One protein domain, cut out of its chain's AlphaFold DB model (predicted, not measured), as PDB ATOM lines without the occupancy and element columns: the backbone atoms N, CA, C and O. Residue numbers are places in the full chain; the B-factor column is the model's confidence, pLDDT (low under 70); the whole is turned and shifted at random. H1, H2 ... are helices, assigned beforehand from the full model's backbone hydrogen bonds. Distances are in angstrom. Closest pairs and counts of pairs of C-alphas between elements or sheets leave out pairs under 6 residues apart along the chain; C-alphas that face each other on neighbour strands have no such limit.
ATOM      1  N   ALA A  59     242.683 238.718 150.465       85.94
ATOM      2  CA  ALA A  59     243.704 239.754 150.386       85.94
ATOM      3  C   ALA A  59     245.073 239.102 150.189       85.94
ATOM      4  O   ALA A  59     245.457 238.230 150.967       85.94
ATOM      5  N   ASP A  60     245.804 239.518 149.157       90.31
ATOM      6  CA  ASP A  60     247.209 239.149 149.016       90.31
ATOM      7  C   ASP A  60     248.085 239.907 150.022       90.31
ATOM      8  O   ASP A  60     247.683 240.910 150.618       90.31
ATOM      9  N   ILE A  61     249.300 239.410 150.232       92.25
ATOM     10  CA  ILE A  61     250.233 239.945 151.221       92.25
ATOM     11  C   ILE A  61     250.555 241.417 150.967       92.25
ATOM     12  O   ILE A  61     250.746 242.172 151.915       92.25
ATOM     13  N   ARG A  62     250.569 241.856 149.706       92.38
ATOM     14  CA  ARG A  62     250.807 243.260 149.387       92.38
ATOM     15  C   ARG A  62     249.644 244.113 149.873       92.38
ATOM     16  O   ARG A  62     249.887 245.089 150.563       92.38
ATOM     17  N   ALA A  63     248.406 243.731 149.574       92.38
ATOM     18  CA  ALA A  63     247.225 244.444 150.044       92.38
ATOM     19  C   ALA A  63     247.154 244.489 151.579       92.38
ATOM     20  O   ALA A  63     246.828 245.532 152.141       92.38
ATOM     21  N   ILE A  64     247.513 243.388 152.254       93.81
ATOM     22  CA  ILE A  64     247.589 243.335 153.720       93.81
ATOM     23  C   ILE A  64     248.583 244.381 154.231       93.81
ATOM     24  O   ILE A  64     248.229 245.201 155.074       93.81
ATOM     25  N   PHE A  65     249.817 244.386 153.722       94.94
ATOM     26  CA  PHE A  65     250.846 245.290 154.234       94.94
ATOM     27  C   PHE A  65     250.725 246.740 153.736       94.94
ATOM     28  O   PHE A  65     251.137 247.648 154.453       94.94
ATOM     29  N   ASP A  66     250.091 246.980 152.586       94.44
ATOM     30  CA  ASP A  66     249.707 248.323 152.141       94.44
ATOM     31  C   ASP A  66     248.715 248.951 153.147       94.44
ATOM     32  O   ASP A  66     248.809 250.138 153.455       94.44
ATOM     33  N   GLU A  67     247.795 248.162 153.719       95.62
ATOM     34  CA  GLU A  67     246.924 248.627 154.807       95.62
ATOM     35  C   GLU A  67     247.682 248.770 156.141       95.62
ATOM     36  O   GLU A  67     247.465 249.740 156.872       95.62
ATOM     37  N   VAL A  68     248.625 247.868 156.446       96.19
ATOM     38  CA  VAL A  68     249.519 248.010 157.613       96.19
ATOM     39  C   VAL A  68     250.273 249.344 157.566       96.19
ATOM     40  O   VAL A  68     250.328 250.039 158.576       96.19
ATOM     41  N   ASP A  69     250.788 249.756 156.406       96.56
ATOM     42  CA  ASP A  69     251.479 251.042 156.231       96.56
ATOM     43  C   ASP A  69     250.580 252.261 156.505       96.56
ATOM     44  O   ASP A  69     251.069 253.326 156.904       96.56
ATOM     45  N   ILE A  70     249.265 252.134 156.303       97.19
ATOM     46  CA  ILE A  70     248.294 253.190 156.619       97.19
ATOM     47  C   ILE A  70     248.066 253.264 158.133       97.19
ATOM     48  O   ILE A  70     248.045 254.362 158.688       97.19
ATOM     49  N   TRP A  71     247.951 252.115 158.802       97.69
ATOM     50  CA  TRP A  71     247.737 252.037 160.252       97.69
ATOM     51  C   TRP A  71     249.001 252.210 161.102       97.69
ATOM     52  O   TRP A  71     248.914 252.268 162.330       97.69
ATOM     53  N   LEU A  72     250.173 252.318 160.479       96.81
ATOM     54  CA  LEU A  72     251.433 252.619 161.151       96.81
ATOM     55  C   LEU A  72     251.853 254.085 160.962       96.81
ATOM     56  O   LEU A  72     251.613 254.683 159.905       96.81
ATOM     57  N   PRO A  73     252.557 254.673 161.949       96.69
ATOM     58  CA  PRO A  73     253.216 255.955 161.747       96.69
ATOM     59  C   PRO A  73     254.316 255.822 160.686       96.69
ATOM     60  O   PRO A  73     255.071 254.847 160.656       96.69
ATOM     61  N   THR A  74     254.481 256.846 159.850       94.31
ATOM     62  CA  THR A  74     255.520 256.890 158.809       94.31
ATOM     63  C   THR A  74     256.922 256.825 159.424       94.31
ATOM     64  O   THR A  74     257.854 256.245 158.858       94.31
ATOM     65  N   THR A  75     257.093 257.437 160.601       93.94
ATOM     66  CA  THR A  75     258.312 257.313 161.407       93.94
ATOM     67  C   THR A  75     258.022 256.470 162.636       93.94
ATOM     68  O   THR A  75     257.360 256.925 163.563       93.94
ATOM     69  N   LEU A  76     258.565 255.253 162.653       95.88
ATOM     70  CA  LEU A  76     258.380 254.336 163.770       95.88
ATOM     71  C   LEU A  76     258.959 254.914 165.080       95.88
ATOM     72  O   LEU A  76     260.026 255.549 165.053       95.88
ATOM     73  N   PRO A  77     258.310 254.662 166.234       94.94
ATOM     74  CA  PRO A  77     258.810 255.055 167.545       94.94
ATOM     75  C   PRO A  77     260.274 254.652 167.755       94.94
ATOM     76  O   PRO A  77     260.703 253.549 167.415       94.94
ATOM     77  N   GLY A  78     261.074 255.574 168.296       92.75
ATOM     78  CA  GLY A  78     262.508 255.354 168.506       92.75
ATOM     79  C   GLY A  78     263.349 255.293 167.223       92.75
ATOM     80  O   GLY A  78     264.518 254.923 167.302       92.75
ATOM     81  N   ASN A  79     262.796 255.682 166.067       92.62
ATOM     82  CA  ASN A  79     263.409 255.516 164.744       92.62
ATOM     83  C   ASN A  79     263.740 254.052 164.423       92.62
ATOM     84  O   ASN A  79     264.759 253.781 163.783       92.62
ATOM     85  N   ALA A  80     262.900 253.121 164.881       95.94
ATOM     86  CA  ALA A  80     263.037 251.716 164.534       95.94
ATOM     87  C   ALA A  80     263.020 251.519 163.007       95.94
ATOM     88  O   ALA A  80     262.394 252.279 162.264       95.94
ATOM     89  N   GLU A  81     263.736 250.500 162.543       94.62
ATOM     90  CA  GLU A  81     263.789 250.139 161.122       94.62
ATOM     91  C   GLU A  81     262.643 249.208 160.719       94.62
ATOM     92  O   GLU A  81     262.255 249.176 159.553       94.62
ATOM     93  N   TRP A  82     262.099 248.478 161.691       96.50
ATOM     94  CA  TRP A  82     261.100 247.440 161.495       96.50
ATOM     95  C   TRP A  82     260.059 247.442 162.610       96.50
ATOM     96  O   TRP A  82     260.283 247.969 163.703       96.50
ATOM     97  N   VAL A  83     258.921 246.823 162.315       97.19
ATOM     98  CA  VAL A  83     257.815 246.584 163.237       97.19
ATOM     99  C   VAL A  83     257.787 245.114 163.617       97.19
ATOM    100  O   VAL A  83     257.775 244.246 162.750       97.19
ATOM    101  N   ASP A  84     257.769 244.843 164.918       97.06
ATOM    102  CA  ASP A  84     257.534 243.516 165.481       97.06
ATOM    103  C   ASP A  84     256.053 243.129 165.345       97.06
ATOM    104  O   ASP A  84     255.215 243.615 166.107       97.06
ATOM    105  N   ILE A  85     255.724 242.285 164.366       96.81
ATOM    106  CA  ILE A  85     254.345 241.866 164.076       96.81
ATOM    107  C   ILE A  85     253.779 241.014 165.215       96.81
ATOM    108  O   ILE A  85     252.619 241.174 165.595       96.81
ATOM    109  N   VAL A  86     254.602 240.167 165.835       95.75
ATOM    110  CA  VAL A  86     254.170 239.325 166.960       95.75
ATOM    111  C   VAL A  86     253.795 240.185 168.165       95.75
ATOM    112  O   VAL A  86     252.818 239.900 168.864       95.75
ATOM    113  N   ARG A  87     254.522 241.276 168.417       96.69
ATOM    114  CA  ARG A  87     254.184 242.206 169.505       96.69
ATOM    115  C   ARG A  87     252.952 243.057 169.225       96.69
ATOM    116  O   ARG A  87     252.313 243.454 170.192       96.69
ATOM    117  N   LEU A  88     252.563 243.289 167.967       95.94
ATOM    118  CA  LEU A  88     251.292 243.971 167.671       95.94
ATOM    119  C   LEU A  88     250.087 243.199 168.232       95.94
ATOM    120  O   LEU A  88     249.127 243.813 168.683       95.94
ATOM    121  N   SER A  89     250.141 241.864 168.255       92.62
ATOM    122  CA  SER A  89     249.061 241.033 168.807       92.62
ATOM    123  C   SER A  89     249.242 240.689 170.291       92.62
ATOM    124  O   SER A  89     248.257 240.548 171.019       92.62
ATOM    125  N   SER A  90     250.487 240.554 170.760       95.25
ATOM    126  CA  SER A  90     250.792 240.032 172.102       95.25
ATOM    127  C   SER A  90     251.164 241.091 173.149       95.25
ATOM    128  O   SER A  90     251.106 240.802 174.347       95.25
ATOM    129  N   ASP A  91     251.516 242.310 172.736       96.69
ATOM    130  CA  ASP A  91     251.978 243.392 173.608       96.69
ATOM    131  C   ASP A  91     251.169 244.673 173.361       96.69
ATOM    132  O   ASP A  91     251.489 245.500 172.507       96.69
ATOM    133  N   GLY A  92     250.119 244.856 174.166       94.38
ATOM    134  CA  GLY A  92     249.257 246.034 174.077       94.38
ATOM    135  C   GLY A  92     250.010 247.352 174.264       94.38
ATOM    136  O   GLY A  92     249.696 248.315 173.586       94.38
ATOM    137  N   THR A  93     251.055 247.403 175.099       96.25
ATOM    138  CA  THR A  93     251.838 248.636 175.294       96.25
ATOM    139  C   THR A  93     252.654 248.992 174.056       96.25
ATOM    140  O   THR A  93     252.803 250.169 173.730       96.25
ATOM    141  N   TYR A  94     253.185 247.989 173.358       96.88
ATOM    142  CA  TYR A  94     253.875 248.206 172.090       96.88
ATOM    143  C   TYR A  94     252.926 248.743 171.017       96.88
ATOM    144  O   TYR A  94     253.250 249.731 170.357       96.88
ATOM    145  N   LEU A  95     251.748 248.128 170.881       97.06
ATOM    146  CA  LEU A  95     250.730 248.579 169.938       97.06
ATOM    147  C   LEU A  95     250.209 249.981 170.287       97.06
ATOM    148  O   LEU A  95     250.126 250.830 169.407       97.06
ATOM    149  N   ASP A  96     249.928 250.253 171.560       96.38
ATOM    150  CA  ASP A  96     249.460 251.565 172.018       96.38
ATOM    151  C   ASP A  96     250.470 252.666 171.672       96.38
ATOM    152  O   ASP A  96     250.079 253.718 171.175       96.38
ATOM    153  N   GLY A  97     251.771 252.403 171.834       97.12
ATOM    154  CA  GLY A  97     252.819 253.344 171.429       97.12
ATOM    155  C   GLY A  97     252.890 253.586 169.913       97.12
ATOM    156  O   GLY A  97     253.258 254.680 169.489       97.12
ATOM    157  N   MET A  98     252.529 252.597 169.085       97.69
ATOM    158  CA  MET A  98     252.402 252.783 167.632       97.69
ATOM    159  C   MET A  98     251.184 253.642 167.283       97.69
ATOM    160  O   MET A  98     251.298 254.549 166.460       97.69
ATOM    161  N   LEU A  99     250.042 253.387 167.927       98.00
ATOM    162  CA  LEU A  99     248.801 254.129 167.696       98.00
ATOM    163  C   LEU A  99     248.892 255.577 168.193       98.00
ATOM    164  O   LEU A  99     248.424 256.482 167.508       98.00
ATOM    165  N   GLU A 100     249.544 255.822 169.332       97.50
ATOM    166  CA  GLU A 100     249.819 257.175 169.834       97.50
ATOM    167  C   GLU A 100     250.674 257.964 168.831       97.50
ATOM    168  O   GLU A 100     250.312 259.073 168.444       97.50
ATOM    169  N   ALA A 101     251.750 257.358 168.316       98.00
ATOM    170  CA  ALA A 101     252.591 257.983 167.299       98.00
ATOM    171  C   ALA A 101     251.845 258.240 165.973       98.00
ATOM    172  O   ALA A 101     252.084 259.262 165.326       98.00
ATOM    173  N   LEU A 102     250.935 257.344 165.571       98.25
ATOM    174  CA  LEU A 102     250.065 257.541 164.408       98.25
ATOM    175  C   LEU A 102     249.131 258.743 164.613       98.25
ATOM    176  O   LEU A 102     249.034 259.602 163.737       98.25
ATOM    177  N   ILE A 103     248.470 258.825 165.772       97.50
ATOM    178  CA  ILE A 103     247.578 259.938 166.120       97.50
ATOM    179  C   ILE A 103     248.352 261.260 166.124       97.50
ATOM    180  O   ILE A 103     247.901 262.225 165.505       97.50
ATOM    181  N   ASP A 104     249.531 261.299 166.747       97.19
ATOM    182  CA  ASP A 104     250.400 262.478 166.765       97.19
ATOM    183  C   ASP A 104     250.770 262.941 165.347       97.19
ATOM    184  O   ASP A 104     250.728 264.138 165.050       97.19
ATOM    185  N   GLU A 105     251.093 262.009 164.443       97.62
ATOM    186  CA  GLU A 105     251.380 262.317 163.037       97.62
ATOM    187  C   GLU A 105     250.141 262.835 162.290       97.62
ATOM    188  O   GLU A 105     250.242 263.756 161.472       97.62
ATOM    189  N   MET A 106     248.966 262.268 162.556       97.75
ATOM    190  CA  MET A 106     247.700 262.701 161.958       97.75
ATOM    191  C   MET A 106     247.273 264.096 162.438       97.75
ATOM    192  O   MET A 106     246.714 264.861 161.652       97.75
ATOM    193  N   LEU A 107     247.571 264.459 163.691       96.38
ATOM    194  CA  LEU A 107     247.279 265.781 164.261       96.38
ATOM    195  C   LEU A 107     248.137 266.907 163.658       96.38
ATOM    196  O   LEU A 107     247.820 268.089 163.831       96.38
ATOM    197  N   VAL A 108     249.207 266.582 162.923       95.69
ATOM    198  CA  VAL A 108     250.014 267.587 162.222       95.69
ATOM    199  C   VAL A 108     249.179 268.257 161.116       95.69
ATOM    200  O   VAL A 108     248.644 267.571 160.241       95.69
ATOM    201  N   PRO A 109     249.088 269.603 161.071       92.25
ATOM    202  CA  PRO A 109     248.326 270.292 160.033       92.25
ATOM    203  C   PRO A 109     248.797 269.936 158.615       92.25
ATOM    204  O   PRO A 109     249.965 270.129 158.275       92.25
ATOM    205  N   GLY A 110     247.874 269.458 157.775       90.56
ATOM    206  CA  GLY A 110     248.183 269.015 156.409       90.56
ATOM    207  C   GLY A 110     248.895 267.660 156.337       90.56
ATOM    208  O   GLY A 110     249.600 267.401 155.362       90.56
ATOM    209  N   SER A 111     248.750 266.823 157.368       95.50
ATOM    210  CA  SER A 111     249.302 265.471 157.404       95.50
ATOM    211  C   SER A 111     248.809 264.627 156.229       95.50
ATOM    212  O   SER A 111     247.611 264.427 156.046       95.50
ATOM    213  N   LYS A 112     249.751 264.068 155.462       96.44
ATOM    214  CA  LYS A 112     249.445 263.064 154.434       96.44
ATOM    215  C   LYS A 112     248.872 261.791 155.061       96.44
ATOM    216  O   LYS A 112     248.013 261.155 154.465       96.44
ATOM    217  N   LYS A 113     249.316 261.449 156.276       96.88
ATOM    218  CA  LYS A 113     248.838 260.272 157.004       96.88
ATOM    219  C   LYS A 113     247.358 260.402 157.364       96.88
ATOM    220  O   LYS A 113     246.612 259.441 157.229       96.88
ATOM    221  N   MET A 114     246.920 261.610 157.730       97.62
ATOM    222  CA  MET A 114     245.497 261.909 157.915       97.62
ATOM    223  C   MET A 114     244.690 261.611 156.647       97.62
ATOM    224  O   MET A 114     243.639 260.984 156.725       97.62
ATOM    225  N   ASP A 115     245.178 262.035 155.478       97.56
ATOM    226  CA  ASP A 115     244.500 261.762 154.208       97.56
ATOM    227  C   ASP A 115     244.417 260.252 153.924       97.56
ATOM    228  O   ASP A 115     243.336 259.752 153.629       97.56
ATOM    229  N   GLU A 116     245.522 259.518 154.082       97.88
ATOM    230  CA  GLU A 116     245.594 258.066 153.842       97.88
ATOM    231  C   GLU A 116     244.628 257.267 154.732       97.88
ATOM    232  O   GLU A 116     243.881 256.424 154.236       97.88
ATOM    233  N   VAL A 117     244.606 257.557 156.037       98.00
ATOM    234  CA  VAL A 117     243.732 256.869 157.002       98.00
ATOM    235  C   VAL A 117     242.260 257.151 156.706       98.00
ATOM    236  O   VAL A 117     241.431 256.240 156.695       98.00
ATOM    237  N   VAL A 118     241.918 258.409 156.432       97.00
ATOM    238  CA  VAL A 118     240.537 258.799 156.129       97.00
ATOM    239  C   VAL A 118     240.064 258.193 154.804       97.00
ATOM    240  O   VAL A 118     238.917 257.751 154.703       97.00
ATOM    241  N   ASP A 119     240.938 258.134 153.798       97.62
ATOM    242  CA  ASP A 119     240.655 257.507 152.506       97.62
ATOM    243  C   ASP A 119     240.397 256.001 152.650       97.62
ATOM    244  O   ASP A 119     239.454 255.479 152.041       97.62
ATOM    245  N   LEU A 120     241.185 255.316 153.487       97.56
ATOM    246  CA  LEU A 120     240.993 253.905 153.828       97.56
ATOM    247  C   LEU A 120     239.649 253.675 154.525       97.56
ATOM    248  O   LEU A 120     238.861 252.836 154.080       97.56
ATOM    249  N   ILE A 121     239.359 254.445 155.579       96.69
ATOM    250  CA  ILE A 121     238.100 254.345 156.330       96.69
ATOM    251  C   ILE A 121     236.901 254.547 155.404       96.69
ATOM    252  O   ILE A 121     235.928 253.809 155.503       96.69
ATOM    253  N   TRP A 122     236.953 255.528 154.500       95.62
ATOM    254  CA  TRP A 122     235.840 255.797 153.593       95.62
ATOM    255  C   TRP A 122     235.637 254.691 152.552       95.62
ATOM    256  O   TRP A 122     234.495 254.338 152.234       95.62
ATOM    257  N   SER A 123     236.738 254.166 152.012       94.75
ATOM    258  CA  SER A 123     236.738 253.171 150.937       94.75
ATOM    259  C   SER A 123     236.343 251.775 151.429       94.75
ATOM    260  O   SER A 123     235.792 250.989 150.658       94.75
ATOM    261  N   ASN A 124     236.561 251.481 152.712       94.56
ATOM    262  CA  ASN A 124     236.101 250.261 153.362       94.56
ATOM    263  C   ASN A 124     234.731 250.485 154.026       94.56
ATOM    264  O   ASN A 124     234.617 251.162 155.045       94.56
ATOM    265  N   GLU A 125     233.674 249.890 153.465       92.81
ATOM    266  CA  GLU A 125     232.301 250.040 153.971       92.81
ATOM    267  C   GLU A 125     232.162 249.628 155.445       92.81
ATOM    268  O   GLU A 125     231.515 250.340 156.211       92.81
ATOM    269  N   VAL A 126     232.836 248.552 155.864       93.25
ATOM    270  CA  VAL A 126     232.800 248.058 157.250       93.25
ATOM    271  C   VAL A 126     233.440 249.060 158.209       93.25
ATOM    272  O   VAL A 126     232.949 249.253 159.323       93.25
ATOM    273  N   TYR A 127     234.519 249.726 157.791       95.75
ATOM    274  CA  TYR A 127     235.154 250.766 158.602       95.75
ATOM    275  C   TYR A 127     234.276 252.007 158.658       95.75
ATOM    276  O   TYR A 127     233.968 252.488 159.749       95.75
ATOM    277  N   ARG A 128     233.805 252.483 157.501       94.44
ATOM    278  CA  ARG A 128     232.936 253.658 157.390       94.44
ATOM    279  C   ARG A 128     231.694 253.545 158.270       94.44
ATOM    280  O   ARG A 128     231.325 254.523 158.918       94.44
ATOM    281  N   GLU A 129     231.066 252.370 158.332       93.62
ATOM    282  CA  GLU A 129     229.880 252.131 159.162       93.62
ATOM    283  C   GLU A 129     230.107 252.466 160.643       93.62
ATOM    284  O   GLU A 129     229.212 253.040 161.274       93.62
ATOM    285  N   ARG A 130     231.309 252.212 161.184       94.56
ATOM    286  CA  ARG A 130     231.640 252.518 162.588       94.56
ATOM    287  C   ARG A 130     231.623 254.011 162.901       94.56
ATOM    288  O   ARG A 130     231.352 254.394 164.035       94.56
ATOM    289  N   PHE A 131     231.851 254.854 161.899       94.75
ATOM    290  CA  PHE A 131     231.913 256.304 162.064       94.75
ATOM    291  C   PHE A 131     230.583 257.014 161.814       94.75
ATOM    292  O   PHE A 131     230.469 258.193 162.124       94.75
ATOM    293  N   THR A 132     229.553 256.325 161.318       89.62
ATOM    294  CA  THR A 132     228.265 256.949 160.940       89.62
ATOM    295  C   THR A 132     227.549 257.666 162.089       89.62
ATOM    296  O   THR A 132     226.823 258.632 161.859       89.62
ATOM    297  N   ALA A 133     227.750 257.215 163.332       89.00
ATOM    298  CA  ALA A 133     227.194 257.867 164.519       89.00
ATOM    299  C   ALA A 133     227.980 259.121 164.943       89.00
ATOM    300  O   ALA A 133     227.415 259.993 165.602       89.00
ATOM    301  N   LEU A 134     229.264 259.196 164.583       91.12
ATOM    302  CA  LEU A 134     230.175 260.289 164.933       91.12
ATOM    303  C   LEU A 134     230.204 261.371 163.847       91.12
ATOM    304  O   LEU A 134     230.294 262.552 164.160       91.12
ATOM    305  N   ILE A 135     230.102 260.960 162.581       91.31
ATOM    306  CA  ILE A 135     230.193 261.812 161.395       91.31
ATOM    307  C   ILE A 135     228.949 261.565 160.528       91.31
ATOM    308  O   ILE A 135     228.915 260.605 159.749       91.31
ATOM    309  N   PRO A 136     227.900 262.396 160.655       81.88
ATOM    310  CA  PRO A 136     226.665 262.259 159.895       81.88
ATOM    311  C   PRO A 136     226.808 262.862 158.484       81.88
ATOM    312  O   PRO A 136     226.082 263.786 158.118       81.88
ATOM    313  N   ALA A 137     227.725 262.320 157.683       86.38
ATOM    314  CA  ALA A 137     227.971 262.750 156.308       86.38
ATOM    315  C   ALA A 137     227.335 261.797 155.280       86.38
ATOM    316  O   ALA A 137     227.398 260.575 155.418       86.38
ATOM    317  N   ASP A 138     226.744 262.357 154.222       85.50
ATOM    318  CA  ASP A 138     226.107 261.620 153.119       85.50
ATOM    319  C   ASP A 138     226.942 261.602 151.822       85.50
ATOM    320  O   ASP A 138     226.557 260.955 150.845       85.50
ATOM    321  N   SER A 139     228.099 262.271 151.817       92.44
ATOM    322  CA  SER A 139     229.067 262.279 150.717       92.44
ATOM    323  C   SER A 139     230.494 262.076 151.221       92.44
ATOM    324  O   SER A 139     230.805 262.343 152.384       92.44
ATOM    325  N   GLU A 140     231.372 261.629 150.321       94.12
ATOM    326  CA  GLU A 140     232.794 261.437 150.606       94.12
ATOM    327  C   GLU A 140     233.450 262.741 151.052       94.12
ATOM    328  O   GLU A 140     234.121 262.797 152.074       94.12
ATOM    329  N   GLU A 141     233.218 263.820 150.311       94.50
ATOM    330  CA  GLU A 141     233.832 265.117 150.577       94.50
ATOM    331  C   GLU A 141     233.426 265.676 151.942       94.50
ATOM    332  O   GLU A 141     234.274 266.216 152.654       94.50
ATOM    333  N   LEU A 142     232.150 265.519 152.312       93.88
ATOM    334  CA  LEU A 142     231.631 265.911 153.621       93.88
ATOM    335  C   LEU A 142     232.253 265.064 154.731       93.88
ATOM    336  O   LEU A 142     232.775 265.625 155.691       93.88
ATOM    337  N   PHE A 143     232.286 263.739 154.562       95.56
ATOM    338  CA  PHE A 143     232.871 262.834 155.550       95.56
ATOM    339  C   PHE A 143     234.335 263.171 155.815       95.56
ATOM    340  O   PHE A 143     234.736 263.338 156.963       95.56
ATOM    341  N   LYS A 144     235.139 263.329 154.755       94.88
ATOM    342  CA  LYS A 144     236.567 263.638 154.893       94.88
ATOM    343  C   LYS A 144     236.809 265.002 155.533       94.88
ATOM    344  O   LYS A 144     237.793 265.158 156.252       94.88
ATOM    345  N   ALA A 145     235.964 265.993 155.248       94.25
ATOM    346  CA  ALA A 145     236.079 267.319 155.845       94.25
ATOM    347  C   ALA A 145     235.746 267.289 157.344       94.25
ATOM    348  O   ALA A 145     236.561 267.737 158.148       94.25
ATOM    349  N   GLU A 146     234.603 266.703 157.709       94.50
ATOM    350  CA  GLU A 146     234.155 266.592 159.103       94.50
ATOM    351  C   GLU A 146     235.089 265.711 159.936       94.50
ATOM    352  O   GLU A 146     235.425 266.077 161.059       94.50
ATOM    353  N   PHE A 147     235.587 264.599 159.377       95.69
ATOM    354  CA  PHE A 147     236.572 263.754 160.056       95.69
ATOM    355  C   PHE A 147     237.795 264.573 160.463       95.69
ATOM    356  O   PHE A 147     238.204 264.545 161.618       95.69
ATOM    357  N   LYS A 148     238.373 265.334 159.526       94.56
ATOM    358  CA  LYS A 148     239.581 266.132 159.777       94.56
ATOM    359  C   LYS A 148     239.337 267.267 160.761       94.56
ATOM    360  O   LYS A 148     240.236 267.590 161.533       94.56
ATOM    361  N   GLU A 149     238.153 267.874 160.715       92.38
ATOM    362  CA  GLU A 149     237.754 268.916 161.657       92.38
ATOM    363  C   GLU A 149     237.660 268.341 163.073       92.38
ATOM    364  O   GLU A 149     238.431 268.754 163.936       92.38
ATOM    365  N   PHE A 150     236.815 267.328 163.288       93.50
ATOM    366  CA  PHE A 150     236.592 266.744 164.612       93.50
ATOM    367  C   PHE A 150     237.825 266.035 165.173       93.50
ATOM    368  O   PHE A 150     238.096 266.139 166.367       93.50
ATOM    369  N   PHE A 151     238.624 265.366 164.336       94.81
ATOM    370  CA  PHE A 151     239.827 264.669 164.798       94.81
ATOM    371  C   PHE A 151     240.839 265.614 165.452       94.81
ATOM    372  O   PHE A 151     241.555 265.202 166.361       94.81
ATOM    373  N   GLY A 152     240.907 266.873 165.007       91.12
ATOM    374  CA  GLY A 152     241.794 267.887 165.578       91.12
ATOM    375  C   GLY A 152     241.253 268.559 166.842       91.12
ATOM    376  O   GLY A 152     241.980 269.325 167.478       91.12
ATOM    377  N   GLU A 153     239.995 268.312 167.215       92.31
ATOM    378  CA  GLU A 153     239.389 268.939 168.381       92.31
ATOM    379  C   GLU A 153     239.792 268.232 169.682       92.31
ATOM    380  O   GLU A 153     239.781 267.002 169.807       92.31
ATOM    381  N   ASP A 154     240.125 269.041 170.685       91.00
ATOM    382  CA  ASP A 154     240.387 268.605 172.058       91.00
ATOM    383  C   ASP A 154     239.073 268.622 172.859       91.00
ATOM    384  O   ASP A 154     238.859 269.435 173.763       91.00
ATOM    385  N   ASN A 155     238.111 267.814 172.409       92.25
ATOM    386  CA  ASN A 155     236.803 267.643 173.031       92.25
ATOM    387  C   ASN A 155     236.349 266.174 172.958       92.25
ATOM    388  O   ASN A 155     236.981 265.346 172.305       92.25
ATOM    389  N   GLU A 156     235.216 265.870 173.595       92.75
ATOM    390  CA  GLU A 156     234.648 264.514 173.661       92.75
ATOM    391  C   GLU A 156     234.382 263.899 172.273       92.75
ATOM    392  O   GLU A 156     234.532 262.692 172.098       92.75
ATOM    393  N   ALA A 157     234.030 264.709 171.267       90.00
ATOM    394  CA  ALA A 157     233.785 264.219 169.910       90.00
ATOM    395  C   ALA A 157     235.090 263.817 169.206       90.00
ATOM    396  O   ALA A 157     235.160 262.745 168.606       90.00
ATOM    397  N   GLY A 158     236.135 264.643 169.317       93.75
ATOM    398  CA  GLY A 158     237.459 264.330 168.789       93.75
ATOM    399  C   GLY A 158     238.108 263.137 169.492       93.75
ATOM    400  O   GLY A 158     238.707 262.293 168.830       93.75
ATOM    401  N   GLU A 159     237.945 263.020 170.813       95.06
ATOM    402  CA  GLU A 159     238.397 261.854 171.587       95.06
ATOM    403  C   GLU A 159     237.694 260.574 171.125       95.06
ATOM    404  O   GLU A 159     238.368 259.627 170.731       95.06
ATOM    405  N   ALA A 160     236.358 260.573 171.052       95.12
ATOM    406  CA  ALA A 160     235.595 259.415 170.586       95.12
ATOM    407  C   ALA A 160     235.968 258.993 169.153       95.12
ATOM    408  O   ALA A 160     235.978 257.799 168.832       95.12
ATOM    409  N   LEU A 161     236.292 259.961 168.288       95.69
ATOM    410  CA  LEU A 161     236.746 259.696 166.926       95.69
ATOM    411  C   LEU A 161     238.125 259.024 166.901       95.69
ATOM    412  O   LEU A 161     238.307 258.035 166.187       95.69
ATOM    413  N   ARG A 162     239.076 259.535 167.693       96.88
ATOM    414  CA  ARG A 162     240.418 258.951 167.842       96.88
ATOM    415  C   ARG A 162     240.356 257.552 168.452       96.88
ATOM    416  O   ARG A 162     241.032 256.662 167.944       96.88
ATOM    417  N   ASP A 163     239.502 257.340 169.451       96.62
ATOM    418  CA  ASP A 163     239.299 256.036 170.087       96.62
ATOM    419  C   ASP A 163     238.726 255.012 169.099       96.62
ATOM    420  O   ASP A 163     239.278 253.926 168.949       96.62
ATOM    421  N   THR A 164     237.679 255.375 168.350       96.94
ATOM    422  CA  THR A 164     237.061 254.480 167.350       96.94
ATOM    423  C   THR A 164     238.052 254.100 166.244       96.94
ATOM    424  O   THR A 164     238.099 252.949 165.807       96.94
ATOM    425  N   MET A 165     238.871 255.058 165.798       97.19
ATOM    426  CA  MET A 165     239.946 254.810 164.834       97.19
ATOM    427  C   MET A 165     241.028 253.895 165.423       97.19
ATOM    428  O   MET A 165     241.412 252.919 164.784       97.19
ATOM    429  N   GLY A 166     241.475 254.166 166.653       97.19
ATOM    430  CA  GLY A 166     242.472 253.351 167.343       97.19
ATOM    431  C   GLY A 166     242.003 251.915 167.585       97.19
ATOM    432  O   GLY A 166     242.790 250.984 167.440       97.19
ATOM    433  N   GLU A 167     240.719 251.709 167.891       96.94
ATOM    434  CA  GLU A 167     240.113 250.379 168.002       96.94
ATOM    435  C   GLU A 167     240.130 249.628 166.667       96.94
ATOM    436  O   GLU A 167     240.538 248.468 166.636       96.94
ATOM    437  N   LEU A 168     239.758 250.285 165.564       97.06
ATOM    438  CA  LEU A 168     239.836 249.698 164.221       97.06
ATOM    439  C   LEU A 168     241.265 249.293 163.850       97.06
ATOM    440  O   LEU A 168     241.499 248.149 163.461       97.06
ATOM    441  N   ALA A 169     242.221 250.208 164.021       97.31
ATOM    442  CA  ALA A 169     243.629 249.946 163.751       97.31
ATOM    443  C   ALA A 169     244.155 248.790 164.615       97.31
ATOM    444  O   ALA A 169     244.837 247.896 164.116       97.31
ATOM    445  N   ARG A 170     243.792 248.756 165.904       97.12
ATOM    446  CA  ARG A 170     244.150 247.671 166.828       97.12
ATOM    447  C   ARG A 170     243.582 246.330 166.380       97.12
ATOM    448  O   ARG A 170     244.298 245.328 166.403       97.12
ATOM    449  N   GLU A 171     242.307 246.288 166.009       95.62
ATOM    450  CA  GLU A 171     241.661 245.063 165.536       95.62
ATOM    451  C   GLU A 171     242.369 244.506 164.298       95.62
ATOM    452  O   GLU A 171     242.675 243.317 164.273       95.62
ATOM    453  N   PHE A 172     242.697 245.360 163.328       95.75
ATOM    454  CA  PHE A 172     243.416 244.953 162.122       95.75
ATOM    455  C   PHE A 172     244.861 244.510 162.421       95.75
ATOM    456  O   PHE A 172     245.243 243.376 162.126       95.75
ATOM    457  N   LEU A 173     245.661 245.367 163.066       96.25
ATOM    458  CA  LEU A 173     247.090 245.125 163.311       96.25
ATOM    459  C   LEU A 173     247.355 243.908 164.213       96.25
ATOM    460  O   LEU A 173     248.410 243.284 164.112       96.25
ATOM    461  N   SER A 174     246.410 243.546 165.084       94.06
ATOM    462  CA  SER A 174     246.530 242.370 165.960       94.06
ATOM    463  C   SER A 174     246.196 241.037 165.278       94.06
ATOM    464  O   SER A 174     246.414 239.983 165.879       94.06
ATOM    465  N   GLN A 175     245.675 241.060 164.046       92.50
ATOM    466  CA  GLN A 175     245.198 239.873 163.326       92.50
ATOM    467  C   GLN A 175     245.999 239.550 162.060       92.50
ATOM    468  O   GLN A 175     245.628 238.624 161.339       92.50
TER     469      GLN A 175
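AT A GLANCE: This is residues 59 to 175 of the 309 residues of an uncharacterized protein of Alistipes putredinis CAG:67 (UniProt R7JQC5). Seven helices make a compact cluster in which the long last helix, H7, and H4 lie on opposite sides of the middle, and H3 and H6 cross from one to the other. H1 packs on H4 and H5 packs on H7, while H2 and the long link before it, residues 72 to 84, lie toward one end of the longest axis and H6 toward the other. The printed part has 117 residues with seven named helices, H1 to H7 in order, and no named strand: the class is all helix. It is compact, with a radius of gyration of the C-alphas of 13.9 A and spans of 38 by 32 by 23 A.

HOW THE PARTS SIT: Start at H1, residues 61 to 71, and H4, residues 112 to 123: they touch at C-alphas 70 and 117, the closest, 5.9 A apart, at a steep tilt of 59 degrees, opposite ways. Next, H2, residues 85 to 90, and H3, residues 92 to 106, touch only at the corner, where the C-alphas of Leu 88 and Leu 95 come closest at 5.2 A. H3 touches H4 with residues 102 to 106 alone, about perpendicular at 75 degrees; the closest C-alphas, 106 and 114, are 4.7 A apart. H5, residues 125 to 131, and H4 only just touch, only at the corner, with 3 pairs of C-alphas within 8 A, closest at 121 and 127, 5.2 A. H6, residues 140 to 151, touches H4 at a steep tilt of 52 degrees, closest at C-alphas 118 and 144, 6.4 A. H7, residues 156 to 173, is the hub, touching H1, H2, H3, H5 and H6; its residues 162 to 170 alone touch H3, closest at C-alphas 99 and 166, 6.4 A. Packing of the helices is mostly crossed, few pairs being at a shallow tilt. Every O i to N i+4 pair is within hydrogen-bond range in H3, H4, H6 and H7, against 6 of 7 in H1, 1 of 2 in H2 and 1 of 3 in H5, where 3 of 4 O i to N i+3 pairs are.

IN THESE COORDINATES: Find C-alpha 61 at (250.233, 239.945, 151.221); from there H1 runs 15.3 A to C-alpha 71. H3 covers 20.7 A, H4 16.5 A and H6 16.2 A, with H2 and H5 shorter. H7 runs 25.3 A from C-alpha 156 at (234.648, 264.514, 173.661) to C-alpha 173 at (247.090, 245.125, 163.311).

THE WHOLE: Look for the two farthest C-alphas at Glu 81 and Asp 138, 40.2 A apart. The printed part has no cut, its one long link joins H1 to H2, and no printed residue is under 70 in pLDDT.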